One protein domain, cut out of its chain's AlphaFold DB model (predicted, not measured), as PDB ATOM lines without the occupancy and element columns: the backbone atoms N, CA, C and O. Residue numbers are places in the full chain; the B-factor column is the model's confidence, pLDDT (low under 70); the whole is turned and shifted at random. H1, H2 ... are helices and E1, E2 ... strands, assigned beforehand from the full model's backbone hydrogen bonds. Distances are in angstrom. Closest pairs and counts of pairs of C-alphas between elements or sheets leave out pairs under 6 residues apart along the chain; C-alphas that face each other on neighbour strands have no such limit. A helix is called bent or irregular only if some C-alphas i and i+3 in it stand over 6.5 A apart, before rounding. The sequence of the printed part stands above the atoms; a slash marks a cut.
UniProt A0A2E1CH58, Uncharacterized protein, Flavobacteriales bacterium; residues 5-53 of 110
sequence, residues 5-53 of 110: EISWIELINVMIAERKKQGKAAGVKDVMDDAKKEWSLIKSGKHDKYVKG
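Overview. This is residues 5 to 53 of the 110 residues of an uncharacterized protein of Flavobacteriales bacterium (UniProt A0A2E1CH58). What shape do these atoms make? Two helices, H1 and H2, run opposite ways and cross at a steep angle, one over the other, and a short strand, E1, lies by the last part of H2. At that end of the elongated body, the first residues, 5 to 6, pair side by side with E1, while the link from H1 to H2 closes the far end. What is it built of? The printed part has 49 residues with two named helices and one named strand, in the order H1, H2, E1, and its class is mostly helix. It is compact, with a radius of gyration of the C-alphas of 10.7 A and spans of 31 by 16 by 16 A.

Along the chain. Where does the first helix lie? After residues 5 to 7 comes H1, residues 8 to 21, from C-alpha 8 at (4.339, -10.940, -28.210) to C-alpha 21 at (6.121, 3.656, -42.171), 20.3 A. What follows it? H2 is residues 28 to 43, 19.9 A from first to last C-alpha, beginning at (13.539, -5.788, -33.218). It has a kink of 44 degrees near residue 35 and is irregular: C-alphas 30 and 33 are 7.2 A apart. Where is the strand? E1 is residues 50 to 52, 6.9 A long, and C-alpha 52 is at (-2.904, -11.618, -24.424).

Arrangement. What do the first residues pair with? Residues 5 to 6 pair with residues 51 to 52 of E1, parallel. E1 pairs with no named strand. How do the helices stand? H1 and H2 touch, and their closest C-alphas, those of Ile 12 and Ala 35, are 6.1 A apart. They run opposite ways at a steep tilt of 53 degrees, though the line of H2 is a rough one. Where is E1 beside them? The closest C-alphas of H2 and E1, those of Ile 42 and Val 51, are 5.6 A apart. H1 and E1 are only just apart, at 8.2 A. What do the helix backbones show? In H1 every O i to N i+4 pair is within hydrogen-bond range; in H2, 10 of 12 are.

Size, cuts and confidence. How large is it? The two C-alphas farthest apart, those of Gly 23 and Ser 44, are 31.2 A apart, whereas those of Glu 5 and Gly 53, the first and last printed, are 4.3 A apart. Is anything missing or long? The printed part has no cut, and the links from H1 to H2 and from H2 to E1 are both short, with 6 residues each. Where is confidence low? The mean pLDDT of the printed part is 82.6, and residues 25 to 26 of this predicted model are under 70.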
ATOM      1  N   GLU A   5      -6.936 -10.151 -29.795       81.75
ATOM      2  CA  GLU A   5      -5.884 -11.009 -29.260       81.75
ATOM      3  C   GLU A   5      -4.574 -10.734 -30.003       81.75
ATOM      4  O   GLU A   5      -4.553 -10.716 -31.233       81.75
ATOM      5  N   ILE A   6      -3.492 -10.506 -29.260       84.81
ATOM      6  CA  ILE A   6      -2.160 -10.318 -29.835       84.81
ATOM      7  C   ILE A   6      -1.134 -11.167 -29.089       84.81
ATOM      8  O   ILE A   6      -1.157 -11.288 -27.857       84.81
ATOM      9  N   SER A   7      -0.229 -11.781 -29.843       86.38
ATOM     10  CA  SER A   7       0.968 -12.420 -29.305       86.38
ATOM     11  C   SER A   7       2.132 -11.428 -29.196       86.38
ATOM     12  O   SER A   7       2.165 -10.392 -29.855       86.38
ATOM     13  N   TRP A   8       3.138 -11.767 -28.386       85.38
ATOM     14  CA  TRP A   8       4.339 -10.940 -28.210       85.38
ATOM     15  C   TRP A   8       5.050 -10.636 -29.539       85.38
ATOM     16  O   TRP A   8       5.488  -9.515 -29.777       85.38
ATOM     17  N   ILE A   9       5.121 -11.631 -30.428       86.19
ATOM     18  CA  ILE A   9       5.768 -11.499 -31.739       86.19
ATOM     19  C   ILE A   9       4.945 -10.589 -32.657       86.19
ATOM     20  O   ILE A   9       5.508  -9.755 -33.361       86.19
ATOM     21  N   GLU A  10       3.618 -10.720 -32.644       86.94
ATOM     22  CA  GLU A  10       2.737  -9.859 -33.439       86.94
ATOM     23  C   GLU A  10       2.808  -8.402 -32.981       86.94
ATOM     24  O   GLU A  10       2.871  -7.524 -33.835       86.94
ATOM     25  N   LEU A  11       2.892  -8.139 -31.671       88.31
ATOM     26  CA  LEU A  11       3.090  -6.787 -31.141       88.31
ATOM     27  C   LEU A  11       4.381  -6.159 -31.681       88.31
ATOM     28  O   LEU A  11       4.359  -5.053 -32.218       88.31
ATOM     29  N   ILE A  12       5.494  -6.892 -31.595       89.44
ATOM     30  CA  ILE A  12       6.788  -6.440 -32.121       89.44
ATOM     31  C   ILE A  12       6.683  -6.141 -33.622       89.44
ATOM     32  O   ILE A  12       7.140  -5.092 -34.073       89.44
ATOM     33  N   ASN A  13       6.049  -7.022 -34.398       88.38
ATOM     34  CA  ASN A  13       5.890  -6.833 -35.840       88.38
ATOM     35  C   ASN A  13       5.036  -5.606 -36.189       88.38
ATOM     36  O   ASN A  13       5.378  -4.888 -37.128       88.38
ATOM     37  N   VAL A  14       3.954  -5.348 -35.444       88.50
ATOM     38  CA  VAL A  14       3.096  -4.166 -35.639       88.50
ATOM     39  C   VAL A  14       3.894  -2.885 -35.412       88.50
ATOM     40  O   VAL A  14       3.905  -2.013 -36.278       88.50
ATOM     41  N   MET A  15       4.642  -2.802 -34.313       87.19
ATOM     42  CA  MET A  15       5.454  -1.619 -34.015       87.19
ATOM     43  C   MET A  15       6.621  -1.429 -34.985       87.19
ATOM     44  O   MET A  15       6.953  -0.301 -35.346       87.19
ATOM     45  N   ILE A  16       7.238  -2.520 -35.456       87.38
ATOM     46  CA  ILE A  16       8.238  -2.442 -36.526       87.38
ATOM     47  C   ILE A  16       7.595  -1.878 -37.790       87.38
ATOM     48  O   ILE A  16       8.165  -0.989 -38.415       87.38
ATOM     49  N   ALA A  17       6.412  -2.363 -38.173       86.94
ATOM     50  CA  ALA A  17       5.708  -1.871 -39.351       86.94
ATOM     51  C   ALA A  17       5.343  -0.383 -39.223       86.94
ATOM     52  O   ALA A  17       5.504   0.363 -40.188       86.94
ATOM     53  N   GLU A  18       4.910   0.073 -38.046       86.31
ATOM     54  CA  GLU A  18       4.638   1.491 -37.782       86.31
ATOM     55  C   GLU A  18       5.901   2.353 -37.872       86.31
ATOM     56  O   GLU A  18       5.904   3.361 -38.578       86.31
ATOM     57  N   ARG A  19       7.011   1.939 -37.249       86.12
ATOM     58  CA  ARG A  19       8.276   2.687 -37.339       86.12
ATOM     59  C   ARG A  19       8.878   2.682 -38.744       86.12
ATOM     60  O   ARG A  19       9.428   3.700 -39.159       86.12
ATOM     61  N   LYS A  20       8.717   1.591 -39.503       84.00
ATOM     62  CA  LYS A  20       9.093   1.543 -40.928       84.00
ATOM     63  C   LYS A  20       8.277   2.523 -41.762       84.00
ATOM     64  O   LYS A  20       8.849   3.207 -42.601       84.00
ATOM     65  N   LYS A  21       6.966   2.641 -41.514       83.19
ATOM     66  CA  LYS A  21       6.121   3.656 -42.171       83.19
ATOM     67  C   LYS A  21       6.562   5.084 -41.846       83.19
ATOM     68  O   LYS A  21       6.420   5.961 -42.683       83.19
ATOM     69  N   GLN A  22       7.127   5.304 -40.660       82.62
ATOM     70  CA  GLN A  22       7.711   6.586 -40.255       82.62
ATOM     71  C   GLN A  22       9.136   6.816 -40.797       82.62
ATOM     72  O   GLN A  22       9.761   7.810 -40.437       82.62
ATOM     73  N   GLY A  23       9.680   5.906 -41.614       76.06
ATOM     74  CA  GLY A  23      11.021   6.036 -42.194       76.06
ATOM     75  C   GLY A  23      12.172   5.860 -41.197       76.06
ATOM     76  O   GLY A  23      13.307   6.203 -41.516       76.06
ATOM     77  N   LYS A  24      11.913   5.334 -39.990       75.44
ATOM     78  CA  LYS A  24      12.943   5.096 -38.965       75.44
ATOM     79  C   LYS A  24      13.498   3.677 -39.059       75.44
ATOM     80  O   LYS A  24      12.789   2.741 -39.437       75.44
ATOM     81  N   ALA A  25      14.757   3.504 -38.646       66.56
ATOM     82  CA  ALA A  25      15.323   2.180 -38.419       66.56
ATOM     83  C   ALA A  25      14.459   1.442 -37.383       66.56
ATOM     84  O   ALA A  25      14.247   1.904 -36.263       66.56
ATOM     85  N   ALA A  26      13.879   0.328 -37.813       68.19
ATOM     86  CA  ALA A  26      12.915  -0.437 -37.041       68.19
ATOM     87  C   ALA A  26      13.400  -1.883 -36.959       68.19
ATOM     88  O   ALA A  26      12.837  -2.795 -37.573       68.19
ATOM     89  N   GLY A  27      14.515  -2.071 -36.258       76.19
ATOM     90  CA  GLY A  27      14.968  -3.383 -35.837       76.19
ATOM     91  C   GLY A  27      14.173  -3.859 -34.625       76.19
ATOM     92  O   GLY A  27      13.643  -3.068 -33.847       76.19
ATOM     93  N   VAL A  28      14.134  -5.178 -34.423       77.25
ATOM     94  CA  VAL A  28      13.539  -5.788 -33.218       77.25
ATOM     95  C   VAL A  28      14.151  -5.201 -31.943       77.25
ATOM     96  O   VAL A  28      13.438  -5.011 -30.966       77.25
ATOM     97  N   LYS A  29      15.453  -4.882 -31.965       81.25
ATOM     98  CA  LYS A  29      16.160  -4.256 -30.841       81.25
ATOM     99  C   LYS A  29      15.641  -2.850 -30.538       81.25
ATOM    100  O   LYS A  29      15.449  -2.535 -29.374       81.25
ATOM    101  N   ASP A  30      15.337  -2.054 -31.561       83.62
ATOM    102  CA  ASP A  30      14.898  -0.666 -31.380       83.62
ATOM    103  C   ASP A  30      13.486  -0.577 -30.800       83.62
ATOM    104  O   ASP A  30      13.164   0.363 -30.075       83.62
ATOM    105  N   VAL A  31      12.616  -1.526 -31.152       86.38
ATOM    106  CA  VAL A  31      11.230  -1.560 -30.661       86.38
ATOM    107  C   VAL A  31      11.075  -2.380 -29.382       86.38
ATOM    108  O   VAL A  31       9.994  -2.389 -28.808       86.38
ATOM    109  N   MET A  32      12.110  -3.094 -28.933       86.25
ATOM    110  CA  MET A  32      11.995  -4.094 -27.862       86.25
ATOM    111  C   MET A  32      11.623  -3.474 -26.515       86.25
ATOM    112  O   MET A  32      10.758  -4.001 -25.815       86.25
ATOM    113  N   ASP A  33      12.239  -2.344 -26.166       87.06
ATOM    114  CA  ASP A  33      11.990  -1.677 -24.886       87.06
ATOM    115  C   ASP A  33      10.578  -1.091 -24.811       87.06
ATOM    116  O   ASP A  33       9.889  -1.245 -23.798       87.06
ATOM    117  N   ASP A  34      10.101  -0.504 -25.908       87.00
ATOM    118  CA  ASP A  34       8.729  -0.003 -26.006       87.00
ATOM    119  C   ASP A  34       7.719  -1.156 -26.057       87.00
ATOM    120  O   ASP A  34       6.710  -1.123 -25.350       87.00
ATOM    121  N   ALA A  35       8.052  -2.246 -26.765       88.06
ATOM    122  CA  ALA A  35       7.246  -3.469 -26.802       88.06
ATOM    123  C   ALA A  35       7.021  -3.980 -25.392       88.06
ATOM    124  O   ALA A  35       5.915  -4.356 -25.022       88.06
ATOM    125  N   LYS A  36       8.091  -4.012 -24.594       89.44
ATOM    126  CA  LYS A  36       8.075  -4.565 -23.246       89.44
ATOM    127  C   LYS A  36       7.155  -3.768 -22.328       89.44
ATOM    128  O   LYS A  36       6.435  -4.378 -21.534       89.44
ATOM    129  N   LYS A  37       7.135  -2.437 -22.461       88.50
ATOM    130  CA  LYS A  37       6.209  -1.559 -21.728       88.50
ATOM    131  C   LYS A  37       4.761  -1.845 -22.125       88.50
ATOM    132  O   LYS A  37       3.948  -2.149 -21.250       88.50
ATOM    133  N   GLU A  38       4.455  -1.853 -23.423       87.06
ATOM    134  CA  GLU A  38       3.098  -2.148 -23.904       87.06
ATOM    135  C   GLU A  38       2.642  -3.562 -23.545       87.06
ATOM    136  O   GLU A  38       1.517  -3.777 -23.106       87.06
ATOM    137  N   TRP A  39       3.526  -4.549 -23.636       87.88
ATOM    138  CA  TRP A  39       3.205  -5.931 -23.294       87.88
ATOM    139  C   TRP A  39       2.949  -6.135 -21.809       87.88
ATOM    140  O   TRP A  39       2.131  -6.980 -21.444       87.88
ATOM    141  N   SER A  40       3.597  -5.351 -20.945       87.00
ATOM    142  CA  SER A  40       3.262  -5.309 -19.521       87.00
ATOM    143  C   SER A  40       1.820  -4.817 -19.316       87.00
ATOM    144  O   SER A  40       1.043  -5.449 -18.597       87.00
ATOM    145  N   LEU A  41       1.412  -3.769 -20.044       85.69
ATOM    146  CA  LEU A  41       0.038  -3.253 -20.026       85.69
ATOM    147  C   LEU A  41      -0.969  -4.270 -20.586       85.69
ATOM    148  O   LEU A  41      -2.008  -4.506 -19.964       85.69
ATOM    149  N   ILE A  42      -0.644  -4.944 -21.693       85.56
ATOM    150  CA  ILE A  42      -1.476  -5.999 -22.300       85.56
ATOM    151  C   ILE A  42      -1.648  -7.178 -21.338       85.56
ATOM    152  O   ILE A  42      -2.763  -7.676 -21.173       85.56
ATOM    153  N   LYS A  43      -0.578  -7.603 -20.651       81.56
ATOM    154  CA  LYS A  43      -0.654  -8.651 -19.619       81.56
ATOM    155  C   LYS A  43      -1.530  -8.248 -18.441       81.56
ATOM    156  O   LYS A  43      -2.231  -9.099 -17.908       81.56
ATOM    157  N   SER A  44      -1.495  -6.976 -18.049       81.94
ATOM    158  CA  SER A  44      -2.331  -6.449 -16.966       81.94
ATOM    159  C   SER A  44      -3.803  -6.255 -17.359       81.94
ATOM    160  O   SER A  44      -4.611  -5.877 -16.518       81.94
ATOM    161  N   GLY A  45      -4.164  -6.470 -18.632       75.31
ATOM    162  CA  GLY A  45      -5.524  -6.272 -19.147       75.31
ATOM    163  C   GLY A  45      -5.935  -4.805 -19.321       75.31
ATOM    164  O   GLY A  45      -7.030  -4.535 -19.822       75.31
ATOM    165  N   LYS A  46      -5.047  -3.864 -18.970       77.38
ATOM    166  CA  LYS A  46      -5.247  -2.409 -19.055       77.38
ATOM    167  C   LYS A  46      -5.033  -1.833 -20.456       77.38
ATOM    168  O   LYS A  46      -5.185  -0.636 -20.641       77.38
ATOM    169  N   HIS A  47      -4.671  -2.656 -21.438       73.19
ATOM    170  CA  HIS A  47      -4.510  -2.185 -22.807       73.19
ATOM    171  C   HIS A  47      -5.876  -2.032 -23.492       73.19
ATOM    172  O   HIS A  47      -6.711  -2.947 -23.451       73.19
ATOM    173  N   ASP A  48      -6.095  -0.889 -24.141       72.94
ATOM    174  CA  ASP A  48      -7.375  -0.547 -24.775       72.94
ATOM    175  C   ASP A  48      -7.643  -1.383 -26.029       72.94
ATOM    176  O   ASP A  48      -8.775  -1.778 -26.304       72.94
ATOM    177  N   LYS A  49      -6.579  -1.702 -26.780       75.88
ATOM    178  CA  LYS A  49      -6.679  -2.345 -28.103       75.88
ATOM    179  C   LYS A  49      -6.435  -3.858 -28.109       75.88
ATOM    180  O   LYS A  49      -6.927  -4.537 -29.011       75.88
ATOM    181  N   TYR A  50      -5.696  -4.390 -27.131       81.38
ATOM    182  CA  TYR A  50      -5.137  -5.742 -27.204       81.38
ATOM    183  C   TYR A  50      -5.311  -6.535 -25.908       81.38
ATOM    184  O   TYR A  50      -5.237  -5.982 -24.814       81.38
ATOM    185  N   VAL A  51      -5.499  -7.848 -26.037       79.56
ATOM    186  CA  VAL A  51      -5.473  -8.820 -24.931       79.56
ATOM    187  C   VAL A  51      -4.466  -9.911 -25.271       79.56
ATOM    188  O   VAL A  51      -4.223 -10.200 -26.443       79.56
ATOM    189  N   LYS A  52      -3.851 -10.513 -24.249       75.88
ATOM    190  CA  LYS A  52      -2.904 -11.618 -24.424       75.88
ATOM    191  C   LYS A  52      -3.590 -12.789 -25.142       75.88
ATOM    192  O   LYS A  52      -4.400 -13.489 -24.540       75.88
ATOM    193  N   GLY A  53      -3.232 -13.009 -26.406       73.12
ATOM    194  CA  GLY A  53      -3.719 -14.141 -27.194       73.12
ATOM    195  C   GLY A  53      -3.058 -15.460 -26.796       73.12
ATOM    196  O   GLY A  53      -1.954 -15.484 -26.234       73.12
TER     197      GLY A  53